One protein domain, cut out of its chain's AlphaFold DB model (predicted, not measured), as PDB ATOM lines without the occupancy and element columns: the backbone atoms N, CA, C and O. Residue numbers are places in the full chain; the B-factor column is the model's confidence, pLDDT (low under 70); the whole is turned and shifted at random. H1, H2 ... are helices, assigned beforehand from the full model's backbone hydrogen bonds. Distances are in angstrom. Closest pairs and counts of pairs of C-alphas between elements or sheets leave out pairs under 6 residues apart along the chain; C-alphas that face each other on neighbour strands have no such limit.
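This is residues 2 to 59 and 140 to 159 of the 209 residues of the protein "DUF1385 domain-containing protein" of Thermotogales bacterium (UniProt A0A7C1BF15). Two long helices, H1 and H2, make a wide L with its corner at the short turn between them, and H4 and the small H3 pack on H2 away from that corner and on each other. H2, H3 and H4 form the body, while residues 2 to 15 of H1 stick out from it as a free arm. The printed part has 78 residues with four named helices, in the order H1, H2, H3, H4 along the chain, and no named strand; 58 of the residues are in the helices, and the class is all helix. The whole is loose, with a radius of gyration of the C-alphas of 15.7 A, and elongated, with spans of 48 by 27 by 23 A.

The longest helix is H2, residues 23 to 43. It touches H4, residues 144 to 157, with its residues 30 to 39 alone; the closest C-alphas are those of Ala 34 and Leu 147, 5.0 A apart. H2 and H4 run the same way at a steep tilt of 55 degrees. With its residues 37 to 41 alone, H2 touches H3, residues 50 to 54; the closest C-alphas, of Lys 37 and Ala 53, are 5.2 A apart. H3 also touches H4, the closest C-alphas being those of Val 50 and Leu 147, at 5.9 A. H1, residues 2 to 19, is close to H2 but not clearly touching it: the closest C-alphas, of Ile 19 and Val 25, are 6.6 A apart. The lines of H1 and H2 are about perpendicular, at 79 degrees. H1 is apart from H3 and from H4. In H1, H2, H3 and H4 every O i to N i+4 pair of the backbone is within hydrogen-bond range.

H2 runs from Pro 23, with its C-alpha at (14.348, 5.467, 33.323), to Glu 43 and is 30.3 A long from first to last C-alpha. H1 begins at Leu 2, C-alpha at (-11.317, 26.838, 24.633), and ends at Ile 19, over 26.0 A. H3 covers Val 50 to Arg 54. H4 runs from Asp 144 to Ser 157, over 19.8 A, and ends with its C-alpha at (1.485, 6.120, 58.254).

The two C-alphas farthest apart are those of Val 3 and Asp 47, 48.2 A. Without residues 2 to 15, which stand free, the body of 64 residues spans 37 by 21 by 17 A. Residues 60 to 139 are not printed, and C-alphas 59 and 140 are 9.4 A apart across this cut. The link from H1 to H2 is tight, that from H2 to H3 is short, and that from H3 to H4 is the link across the cut. The mean pLDDT of the printed part is 94.7, and no printed residue is under 70.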
ATOM      1  N   LEU A   2     -11.230  28.301  24.788       81.50
ATOM      2  CA  LEU A   2     -11.317  26.838  24.633       81.50
ATOM      3  C   LEU A   2     -10.108  26.215  23.910       81.50
ATOM      4  O   LEU A   2      -9.485  25.307  24.443       81.50
ATOM      5  N   VAL A   3      -9.732  26.745  22.739       86.31
ATOM      6  CA  VAL A   3      -8.586  26.244  21.951       86.31
ATOM      7  C   VAL A   3      -7.279  26.303  22.747       86.31
ATOM      8  O   VAL A   3      -6.537  25.334  22.778       86.31
ATOM      9  N   GLU A   4      -7.019  27.406  23.454       84.50
ATOM     10  CA  GLU A   4      -5.845  27.537  24.330       84.50
ATOM     11  C   GLU A   4      -5.856  26.490  25.452       84.50
ATOM     12  O   GLU A   4      -4.824  25.902  25.765       84.50
ATOM     13  N   GLY A   5      -7.027  26.246  26.037       86.25
ATOM     14  CA  GLY A   5      -7.232  25.214  27.042       86.25
ATOM     15  C   GLY A   5      -6.894  23.813  26.533       86.25
ATOM     16  O   GLY A   5      -6.136  23.088  27.175       86.25
ATOM     17  N   ILE A   6      -7.395  23.465  25.347       89.44
ATOM     18  CA  ILE A   6      -7.108  22.183  24.691       89.44
ATOM     19  C   ILE A   6      -5.616  22.065  24.370       89.44
ATOM     20  O   ILE A   6      -5.008  21.048  24.689       89.44
ATOM     21  N   ILE A   7      -5.002  23.110  23.805       91.56
ATOM     22  CA  ILE A   7      -3.561  23.130  23.509       91.56
ATOM     23  C   ILE A   7      -2.746  22.879  24.782       91.56
ATOM     24  O   ILE A   7      -1.840  22.051  24.767       91.56
ATOM     25  N   ARG A   8      -3.085  23.527  25.904       88.56
ATOM     26  CA  ARG A   8      -2.410  23.303  27.194       88.56
ATOM     27  C   ARG A   8      -2.555  21.870  27.692       88.56
ATOM     28  O   ARG A   8      -1.568  21.295  28.136       88.56
ATOM     29  N   ALA A   9      -3.754  21.295  27.596       90.44
ATOM     30  CA  ALA A   9      -3.987  19.904  27.975       90.44
ATOM     31  C   ALA A   9      -3.154  18.937  27.117       90.44
ATOM     32  O   ALA A   9      -2.527  18.025  27.648       90.44
ATOM     33  N   VAL A  10      -3.086  19.169  25.802       93.56
ATOM     34  CA  VAL A  10      -2.262  18.364  24.887       93.56
ATOM     35  C   VAL A  10      -0.778  18.513  25.209       93.56
ATOM     36  O   VAL A  10      -0.091  17.503  25.324       93.56
ATOM     37  N   ILE A  11      -0.281  19.739  25.408       94.06
ATOM     38  CA  ILE A  11       1.121  19.989  25.775       94.06
ATOM     39  C   ILE A  11       1.472  19.267  27.075       94.06
ATOM     40  O   ILE A  11       2.503  18.606  27.132       94.06
ATOM     41  N   LEU A  12       0.609  19.341  28.092       91.19
ATOM     42  CA  LEU A  12       0.795  18.628  29.355       91.19
ATOM     43  C   LEU A  12       0.898  17.111  29.135       91.19
ATOM     44  O   LEU A  12       1.824  16.480  29.636       91.19
ATOM     45  N   LEU A  13      -0.030  16.525  28.376       92.75
ATOM     46  CA  LEU A  13      -0.033  15.085  28.101       92.75
ATOM     47  C   LEU A  13       1.209  14.642  27.323       92.75
ATOM     48  O   LEU A  13       1.823  13.632  27.667       92.75
ATOM     49  N   VAL A  14       1.602  15.403  26.302       95.12
ATOM     50  CA  VAL A  14       2.815  15.143  25.516       95.12
ATOM     51  C   VAL A  14       4.056  15.270  26.393       95.12
ATOM     52  O   VAL A  14       4.920  14.400  26.350       95.12
ATOM     53  N   TYR A  15       4.127  16.304  27.229       94.06
ATOM     54  CA  TYR A  15       5.228  16.510  28.161       94.06
ATOM     55  C   TYR A  15       5.384  15.324  29.118       94.06
ATOM     56  O   TYR A  15       6.464  14.736  29.175       94.06
ATOM     57  N   ILE A  16       4.303  14.909  29.792       93.12
ATOM     58  CA  ILE A  16       4.325  13.748  30.695       93.12
ATOM     59  C   ILE A  16       4.744  12.489  29.924       93.12
ATOM     60  O   ILE A  16       5.554  11.700  30.412       93.12
ATOM     61  N   LYS A  17       4.257  12.312  28.689       93.56
ATOM     62  CA  LYS A  17       4.639  11.169  27.856       93.56
ATOM     63  C   LYS A  17       6.128  11.160  27.543       93.56
ATOM     64  O   LYS A  17       6.725  10.091  27.608       93.56
ATOM     65  N   ILE A  18       6.728  12.304  27.233       95.69
ATOM     66  CA  ILE A  18       8.162  12.397  26.935       95.69
ATOM     67  C   ILE A  18       8.987  12.067  28.179       95.69
ATOM     68  O   ILE A  18       9.852  11.198  28.112       95.69
ATOM     69  N   ILE A  19       8.690  12.689  29.326       94.62
ATOM     70  CA  ILE A  19       9.457  12.429  30.554       94.62
ATOM     71  C   ILE A  19       9.270  10.994  31.058       94.62
ATOM     72  O   ILE A  19      10.198  10.437  31.627       94.62
ATOM     73  N   SER A  20       8.123  10.355  30.782       92.31
ATOM     74  CA  SER A  20       7.875   8.947  31.145       92.31
ATOM     75  C   SER A  20       8.859   7.959  30.507       92.31
ATOM     76  O   SER A  20       8.967   6.819  30.956       92.31
ATOM     77  N   LEU A  21       9.561   8.380  29.448       91.38
ATOM     78  CA  LEU A  21      10.570   7.573  28.763       91.38
ATOM     79  C   LEU A  21      11.918   7.574  29.499       91.38
ATOM     80  O   LEU A  21      12.761   6.727  29.211       91.38
ATOM     81  N   ILE A  22      12.125   8.504  30.435       96.62
ATOM     82  CA  ILE A  22      13.343   8.588  31.242       96.62
ATOM     83  C   ILE A  22      13.301   7.463  32.295       96.62
ATOM     84  O   ILE A  22      12.308   7.367  33.022       96.62
ATOM     85  N   PRO A  23      14.347   6.618  32.414       95.56
ATOM     86  CA  PRO A  23      14.348   5.467  33.323       95.56
ATOM     87  C   PRO A  23      14.009   5.812  34.777       95.56
ATOM     88  O   PRO A  23      13.192   5.130  35.393       95.56
ATOM     89  N   ASP A  24      14.561   6.909  35.296       96.44
ATOM     90  CA  ASP A  24      14.311   7.344  36.675       96.44
ATOM     91  C   ASP A  24      12.851   7.757  36.889       96.44
ATOM     92  O   ASP A  24      12.226   7.389  37.883       96.44
ATOM     93  N   VAL A  25      12.255   8.448  35.912       95.81
ATOM     94  CA  VAL A  25      10.837   8.835  35.956       95.81
ATOM     95  C   VAL A  25       9.943   7.601  35.881       95.81
ATOM     96  O   VAL A  25       8.957   7.500  36.611       95.81
ATOM     97  N   LYS A  26      10.304   6.619  35.050       94.56
ATOM     98  CA  LYS A  26       9.596   5.338  35.007       94.56
ATOM     99  C   LYS A  26       9.639   4.642  36.370       94.56
ATOM    100  O   LYS A  26       8.604   4.149  36.810       94.56
ATOM    101  N   ARG A  27      10.786   4.656  37.060       96.88
ATOM    102  CA  ARG A  27      10.918   4.103  38.419       96.88
ATOM    103  C   ARG A  27      10.006   4.816  39.419       96.88
ATOM    104  O   ARG A  27       9.362   4.153  40.228       96.88
ATOM    105  N   ILE A  28       9.886   6.142  39.331       96.62
ATOM    106  CA  ILE A  28       8.936   6.920  40.145       96.62
ATOM    107  C   ILE A  28       7.491   6.484  39.858       96.62
ATOM    108  O   ILE A  28       6.712   6.267  40.783       96.62
ATOM    109  N   PHE A  29       7.126   6.289  38.588       96.69
ATOM    110  CA  PHE A  29       5.784   5.823  38.216       96.69
ATOM    111  C   PHE A  29       5.490   4.396  38.685       96.69
ATOM    112  O   PHE A  29       4.333   4.071  38.950       96.69
ATOM    113  N   GLN A  30       6.512   3.553  38.826       97.75
ATOM    114  CA  GLN A  30       6.369   2.244  39.456       97.75
ATOM    115  C   GLN A  30       6.080   2.365  40.954       97.75
ATOM    116  O   GLN A  30       5.114   1.773  41.421       97.75
ATOM    117  N   TYR A  31       6.828   3.191  41.694       97.88
ATOM    118  CA  TYR A  31       6.534   3.452  43.112       97.88
ATOM    119  C   TYR A  31       5.132   4.033  43.324       97.88
ATOM    120  O   TYR A  31       4.431   3.644  44.252       97.88
ATOM    121  N   HIS A  32       4.684   4.905  42.425       97.12
ATOM    122  CA  HIS A  32       3.311   5.405  42.436       97.12
ATOM    123  C   HIS A  32       2.285   4.281  42.193       97.12
ATOM    124  O   HIS A  32       1.265   4.201  42.871       97.12
ATOM    125  N   GLY A  33       2.570   3.356  41.269       97.19
ATOM    126  CA  GLY A  33       1.769   2.142  41.103       97.19
ATOM    127  C   GLY A  33       1.751   1.257  42.357       97.19
ATOM    128  O   GLY A  33       0.702   0.705  42.686       97.19
ATOM    129  N   ALA A  34       2.875   1.151  43.072       98.06
ATOM    130  CA  ALA A  34       2.978   0.404  44.325       98.06
ATOM    131  C   ALA A  34       2.119   1.010  45.441       98.06
ATOM    132  O   ALA A  34       1.396   0.273  46.108       98.06
ATOM    133  N   GLU A  35       2.132   2.335  45.594       97.06
ATOM    134  CA  GLU A  35       1.282   3.058  46.550       97.06
ATOM    135  C   GLU A  35      -0.200   2.766  46.303       97.06
ATOM    136  O   GLU A  35      -0.911   2.359  47.219       97.06
ATOM    137  N   HIS A  36      -0.656   2.847  45.051       96.94
ATOM    138  CA  HIS A  36      -2.039   2.515  44.709       96.94
ATOM    139  C   HIS A  36      -2.420   1.076  45.072       96.94
ATOM    140  O   HIS A  36      -3.509   0.844  45.596       96.94
ATOM    141  N   LYS A  37      -1.538   0.106  44.810       98.00
ATOM    142  CA  LYS A  37      -1.782  -1.302  45.152       98.00
ATOM    143  C   LYS A  37      -1.799  -1.531  46.666       98.00
ATOM    144  O   LYS A  37      -2.671  -2.248  47.161       98.00
ATOM    145  N   ALA A  38      -0.895  -0.891  47.406       97.56
ATOM    146  CA  ALA A  38      -0.857  -0.947  48.867       97.56
ATOM    147  C   ALA A  38      -2.135  -0.353  49.483       97.56
ATOM    148  O   ALA A  38      -2.784  -0.999  50.306       97.56
ATOM    149  N   VAL A  39      -2.551   0.829  49.020       95.88
ATOM    150  CA  VAL A  39      -3.792   1.484  49.457       95.88
ATOM    151  C   VAL A  39      -5.009   0.621  49.130       95.88
ATOM    152  O   VAL A  39      -5.849   0.418  50.000       95.88
ATOM    153  N   TYR A  40      -5.091   0.030  47.935       96.75
ATOM    154  CA  TYR A  40      -6.174  -0.903  47.614       96.75
ATOM    155  C   TYR A  40      -6.226  -2.105  48.557       96.75
ATOM    156  O   TYR A  40      -7.314  -2.512  48.957       96.75
ATOM    157  N   THR A  41      -5.072  -2.664  48.912       97.06
ATOM    158  CA  THR A  41      -4.987  -3.798  49.846       97.06
ATOM    159  C   THR A  41      -5.588  -3.423  51.194       97.06
ATOM    160  O   THR A  41      -6.467  -4.120  51.699       97.06
ATOM    161  N   TYR A  42      -5.193  -2.258  51.713       96.00
ATOM    162  CA  TYR A  42      -5.736  -1.703  52.949       96.00
ATOM    163  C   TYR A  42      -7.246  -1.441  52.867       96.00
ATOM    164  O   TYR A  42      -7.999  -1.822  53.758       96.00
ATOM    165  N   GLU A  43      -7.711  -0.817  51.785       94.06
ATOM    166  CA  GLU A  43      -9.118  -0.449  51.603       94.06
ATOM    167  C   GLU A  43     -10.054  -1.654  51.464       94.06
ATOM    168  O   GLU A  43     -11.233  -1.553  51.805       94.06
ATOM    169  N   ASN A  44      -9.540  -2.789  50.983       95.31
ATOM    170  CA  ASN A  44     -10.274  -4.054  50.938       95.31
ATOM    171  C   ASN A  44     -10.155  -4.860  52.245       95.31
ATOM    172  O   ASN A  44     -10.735  -5.940  52.340       95.31
ATOM    173  N   GLY A  45      -9.447  -4.338  53.255       93.88
ATOM    174  CA  GLY A  45      -9.295  -4.975  54.564       93.88
ATOM    175  C   GLY A  45      -8.448  -6.246  54.538       93.88
ATOM    176  O   GLY A  45      -8.651  -7.125  55.370       93.88
ATOM    177  N   GLU A  46      -7.544  -6.370  53.568       95.50
ATOM    178  CA  GLU A  46      -6.643  -7.513  53.454       95.50
ATOM    179  C   GLU A  46      -5.324  -7.263  54.184       95.50
ATOM    180  O   GLU A  46      -4.911  -6.118  54.388       95.50
ATOM    181  N   ASP A  47      -4.627  -8.346  54.527       94.31
ATOM    182  CA  ASP A  47      -3.307  -8.252  55.140       94.31
ATOM    183  C   ASP A  47      -2.331  -7.537  54.200       94.31
ATOM    184  O   ASP A  47      -2.245  -7.846  53.007       94.31
ATOM    185  N   LEU A  48      -1.572  -6.589  54.757       94.88
ATOM    186  CA  LEU A  48      -0.620  -5.740  54.038       94.88
ATOM    187  C   LEU A  48       0.664  -6.510  53.684       94.88
ATOM    188  O   LEU A  48       1.742  -6.242  54.233       94.88
ATOM    189  N   THR A  49       0.522  -7.472  52.772       95.81
ATOM    190  CA  THR A  49       1.579  -8.321  52.209       95.81
ATOM    191  C   THR A  49       1.740  -8.087  50.706       95.81
ATOM    192  O   THR A  49       0.824  -7.610  50.023       95.81
ATOM    193  N   VAL A  50       2.915  -8.426  50.171       97.06
ATOM    194  CA  VAL A  50       3.236  -8.246  48.746       97.06
ATOM    195  C   VAL A  50       2.307  -9.087  47.865       97.06
ATOM    196  O   VAL A  50       1.847  -8.621  46.820       97.06
ATOM    197  N   GLU A  51       1.970 -10.303  48.297       96.62
ATOM    198  CA  GLU A  51       1.082 -11.225  47.583       96.62
ATOM    199  C   GLU A  51      -0.316 -10.630  47.401       96.62
ATOM    200  O   GLU A  51      -0.862 -10.665  46.292       96.62
ATOM    201  N   ASN A  52      -0.874 -10.047  48.465       96.81
ATOM    202  CA  ASN A  52      -2.188  -9.414  48.417       96.81
ATOM    203  C   ASN A  52      -2.156  -8.135  47.580       96.81
ATOM    204  O   ASN A  52      -3.052  -7.925  46.761       96.81
ATOM    205  N   ALA A  53      -1.097  -7.330  47.691       97.00
ATOM    206  CA  ALA A  53      -0.964  -6.100  46.919       97.00
ATOM    207  C   ALA A  53      -0.826  -6.342  45.411       97.00
ATOM    208  O   ALA A  53      -1.402  -5.601  44.608       97.00
ATOM    209  N   ARG A  54      -0.125  -7.406  44.999       96.12
ATOM    210  CA  ARG A  54       0.187  -7.693  43.587       96.12
ATOM    211  C   ARG A  54      -1.051  -7.722  42.681       96.12
ATOM    212  O   ARG A  54      -0.971  -7.276  41.532       96.12
ATOM    213  N   LYS A  55      -2.183  -8.229  43.184       96.25
ATOM    214  CA  LYS A  55      -3.411  -8.455  42.397       96.25
ATOM    215  C   LYS A  55      -4.200  -7.181  42.078       96.25
ATOM    216  O   LYS A  55      -5.037  -7.203  41.175       96.25
ATOM    217  N   TYR A  56      -3.964  -6.090  42.804       97.31
ATOM    218  CA  TYR A  56      -4.698  -4.842  42.611       97.31
ATOM    219  C   TYR A  56      -4.199  -4.060  41.393       97.31
ATOM    220  O   TYR A  56      -3.046  -4.214  40.984       97.31
ATOM    221  N   PRO A  57      -5.047  -3.224  40.767       95.44
ATOM    222  CA  PRO A  57      -4.633  -2.407  39.635       95.44
ATOM    223  C   PRO A  57      -3.782  -1.216  40.094       95.44
ATOM    224  O   PRO A  57      -3.944  -0.698  41.193       95.44
ATOM    225  N   THR A  58      -2.944  -0.692  39.199       95.00
ATOM    226  CA  THR A  58      -2.207   0.565  39.429       95.00
ATOM    227  C   THR A  58      -3.072   1.818  39.254       95.00
ATOM    228  O   THR A  58      -2.558   2.928  39.330       95.00
ATOM    229  N   LEU A  59      -4.369   1.679  38.960       92.88
ATOM    230  CA  LEU A  59      -5.282   2.795  38.712       92.88
ATOM    231  C   LEU A  59      -6.198   2.981  39.916       92.88
ATOM    232  O   LEU A  59      -7.049   2.128  40.143       92.88
ATOM    233  N   ALA A 140       3.121   2.761  36.595       95.50
ATOM    234  CA  ALA A 140       3.676   1.569  35.971       95.50
ATOM    235  C   ALA A 140       3.617   0.397  36.958       95.50
ATOM    236  O   ALA A 140       3.457   0.603  38.158       95.50
ATOM    237  N   GLU A 141       3.731  -0.829  36.448       97.00
ATOM    238  CA  GLU A 141       3.764  -2.021  37.298       97.00
ATOM    239  C   GLU A 141       5.043  -2.041  38.162       97.00
ATOM    240  O   GLU A 141       6.148  -1.961  37.598       97.00
ATOM    241  N   PRO A 142       4.909  -2.101  39.502       97.62
ATOM    242  CA  PRO A 142       6.036  -2.125  40.424       97.62
ATOM    243  C   PRO A 142       6.710  -3.492  40.523       97.62
ATOM    244  O   PRO A 142       6.124  -4.521  40.187       97.62
ATOM    245  N   THR A 143       7.944  -3.490  41.025       97.81
ATOM    246  CA  THR A 143       8.598  -4.705  41.527       97.81
ATOM    247  C   THR A 143       8.119  -5.037  42.940       97.81
ATOM    248  O   THR A 143       7.507  -4.208  43.617       97.81
ATOM    249  N   ASP A 144       8.424  -6.247  43.397       97.56
ATOM    250  CA  ASP A 144       8.054  -6.716  44.735       97.56
ATOM    251  C   ASP A 144       8.699  -5.855  45.831       97.56
ATOM    252  O   ASP A 144       7.995  -5.403  46.728       97.56
ATOM    253  N   ASP A 145       9.976  -5.491  45.678       97.50
ATOM    254  CA  ASP A 145      10.671  -4.575  46.596       97.50
ATOM    255  C   ASP A 145       9.952  -3.217  46.710       97.50
ATOM    256  O   ASP A 145       9.856  -2.620  47.779       97.50
ATOM    257  N   GLN A 146       9.407  -2.703  45.600       98.12
ATOM    258  CA  GLN A 146       8.672  -1.436  45.611       98.12
ATOM    259  C   GLN A 146       7.310  -1.570  46.297       98.12
ATOM    260  O   GLN A 146       6.860  -0.620  46.939       98.12
ATOM    261  N   LEU A 147       6.657  -2.731  46.170       97.88
ATOM    262  CA  LEU A 147       5.439  -3.047  46.917       97.88
ATOM    263  C   LEU A 147       5.725  -3.137  48.411       97.88
ATOM    264  O   LEU A 147       4.967  -2.572  49.192       97.88
ATOM    265  N   GLU A 148       6.821  -3.778  48.805       97.31
ATOM    266  CA  GLU A 148       7.244  -3.854  50.201       97.31
ATOM    267  C   GLU A 148       7.489  -2.459  50.784       97.31
ATOM    268  O   GLU A 148       6.918  -2.123  51.820       97.31
ATOM    269  N   VAL A 149       8.229  -1.598  50.077       97.38
ATOM    270  CA  VAL A 149       8.437  -0.200  50.492       97.38
ATOM    271  C   VAL A 149       7.106   0.538  50.652       97.38
ATOM    272  O   VAL A 149       6.899   1.215  51.658       97.38
ATOM    273  N   ALA A 150       6.184   0.404  49.692       97.25
ATOM    274  CA  ALA A 150       4.883   1.067  49.752       97.25
ATOM    275  C   ALA A 150       4.011   0.555  50.913       97.25
ATOM    276  O   ALA A 150       3.379   1.352  51.605       97.25
ATOM    277  N   LEU A 151       3.994  -0.757  51.153       96.62
ATOM    278  CA  LEU A 151       3.268  -1.378  52.263       96.62
ATOM    279  C   LEU A 151       3.857  -0.964  53.612       96.62
ATOM    280  O   LEU A 151       3.104  -0.641  54.528       96.62
ATOM    281  N   THR A 152       5.182  -0.927  53.729       94.94
ATOM    282  CA  THR A 152       5.889  -0.484  54.936       94.94
ATOM    283  C   THR A 152       5.623   0.991  55.219       94.94
ATOM    284  O   THR A 152       5.250   1.343  56.339       94.94
ATOM    285  N   ALA A 153       5.708   1.854  54.203       95.38
ATOM    286  CA  ALA A 153       5.354   3.266  54.330       95.38
ATOM    287  C   ALA A 153       3.886   3.449  54.755       95.38
ATOM    288  O   ALA A 153       3.587   4.261  55.633       95.38
ATOM    289  N   LEU A 154       2.969   2.657  54.187       95.06
ATOM    290  CA  LEU A 154       1.554   2.696  54.546       95.06
ATOM    291  C   LEU A 154       1.322   2.247  55.997       95.06
ATOM    292  O   LEU A 154       0.661   2.969  56.742       95.06
ATOM    293  N   LYS A 155       1.901   1.117  56.427       93.50
ATOM    294  CA  LYS A 155       1.845   0.635  57.822       93.50
ATOM    295  C   LYS A 155       2.327   1.700  58.802       93.50
ATOM    296  O   LYS A 155       1.628   1.998  59.768       93.50
ATOM    297  N   SER A 156       3.468   2.319  58.498       92.50
ATOM    298  CA  SER A 156       4.031   3.411  59.292       92.50
ATOM    299  C   SER A 156       3.070   4.601  59.380       92.50
ATOM    300  O   SER A 156       2.797   5.086  60.476       92.50
ATOM    301  N   SER A 157       2.461   5.016  58.261       92.62
ATOM    302  CA  SER A 157       1.485   6.120  58.254       92.62
ATOM    303  C   SER A 157       0.203   5.826  59.046       92.62
ATOM    304  O   SER A 157      -0.452   6.748  59.529       92.62
ATOM    305  N   LEU A 158      -0.147   4.544  59.190       91.44
ATOM    306  CA  LEU A 158      -1.286   4.067  59.973       91.44
ATOM    307  C   LEU A 158      -0.939   3.839  61.453       91.44
ATOM    308  O   LEU A 158      -1.831   3.503  62.231       91.44
ATOM    309  N   GLY A 159       0.329   4.008  61.847       88.19
ATOM    310  CA  GLY A 159       0.803   3.740  63.206       88.19
ATOM    311  C   GLY A 159       0.786   2.255  63.580       88.19
ATOM    312  O   GLY A 159       0.687   1.927  64.759       88.19
TER     313      GLY A 159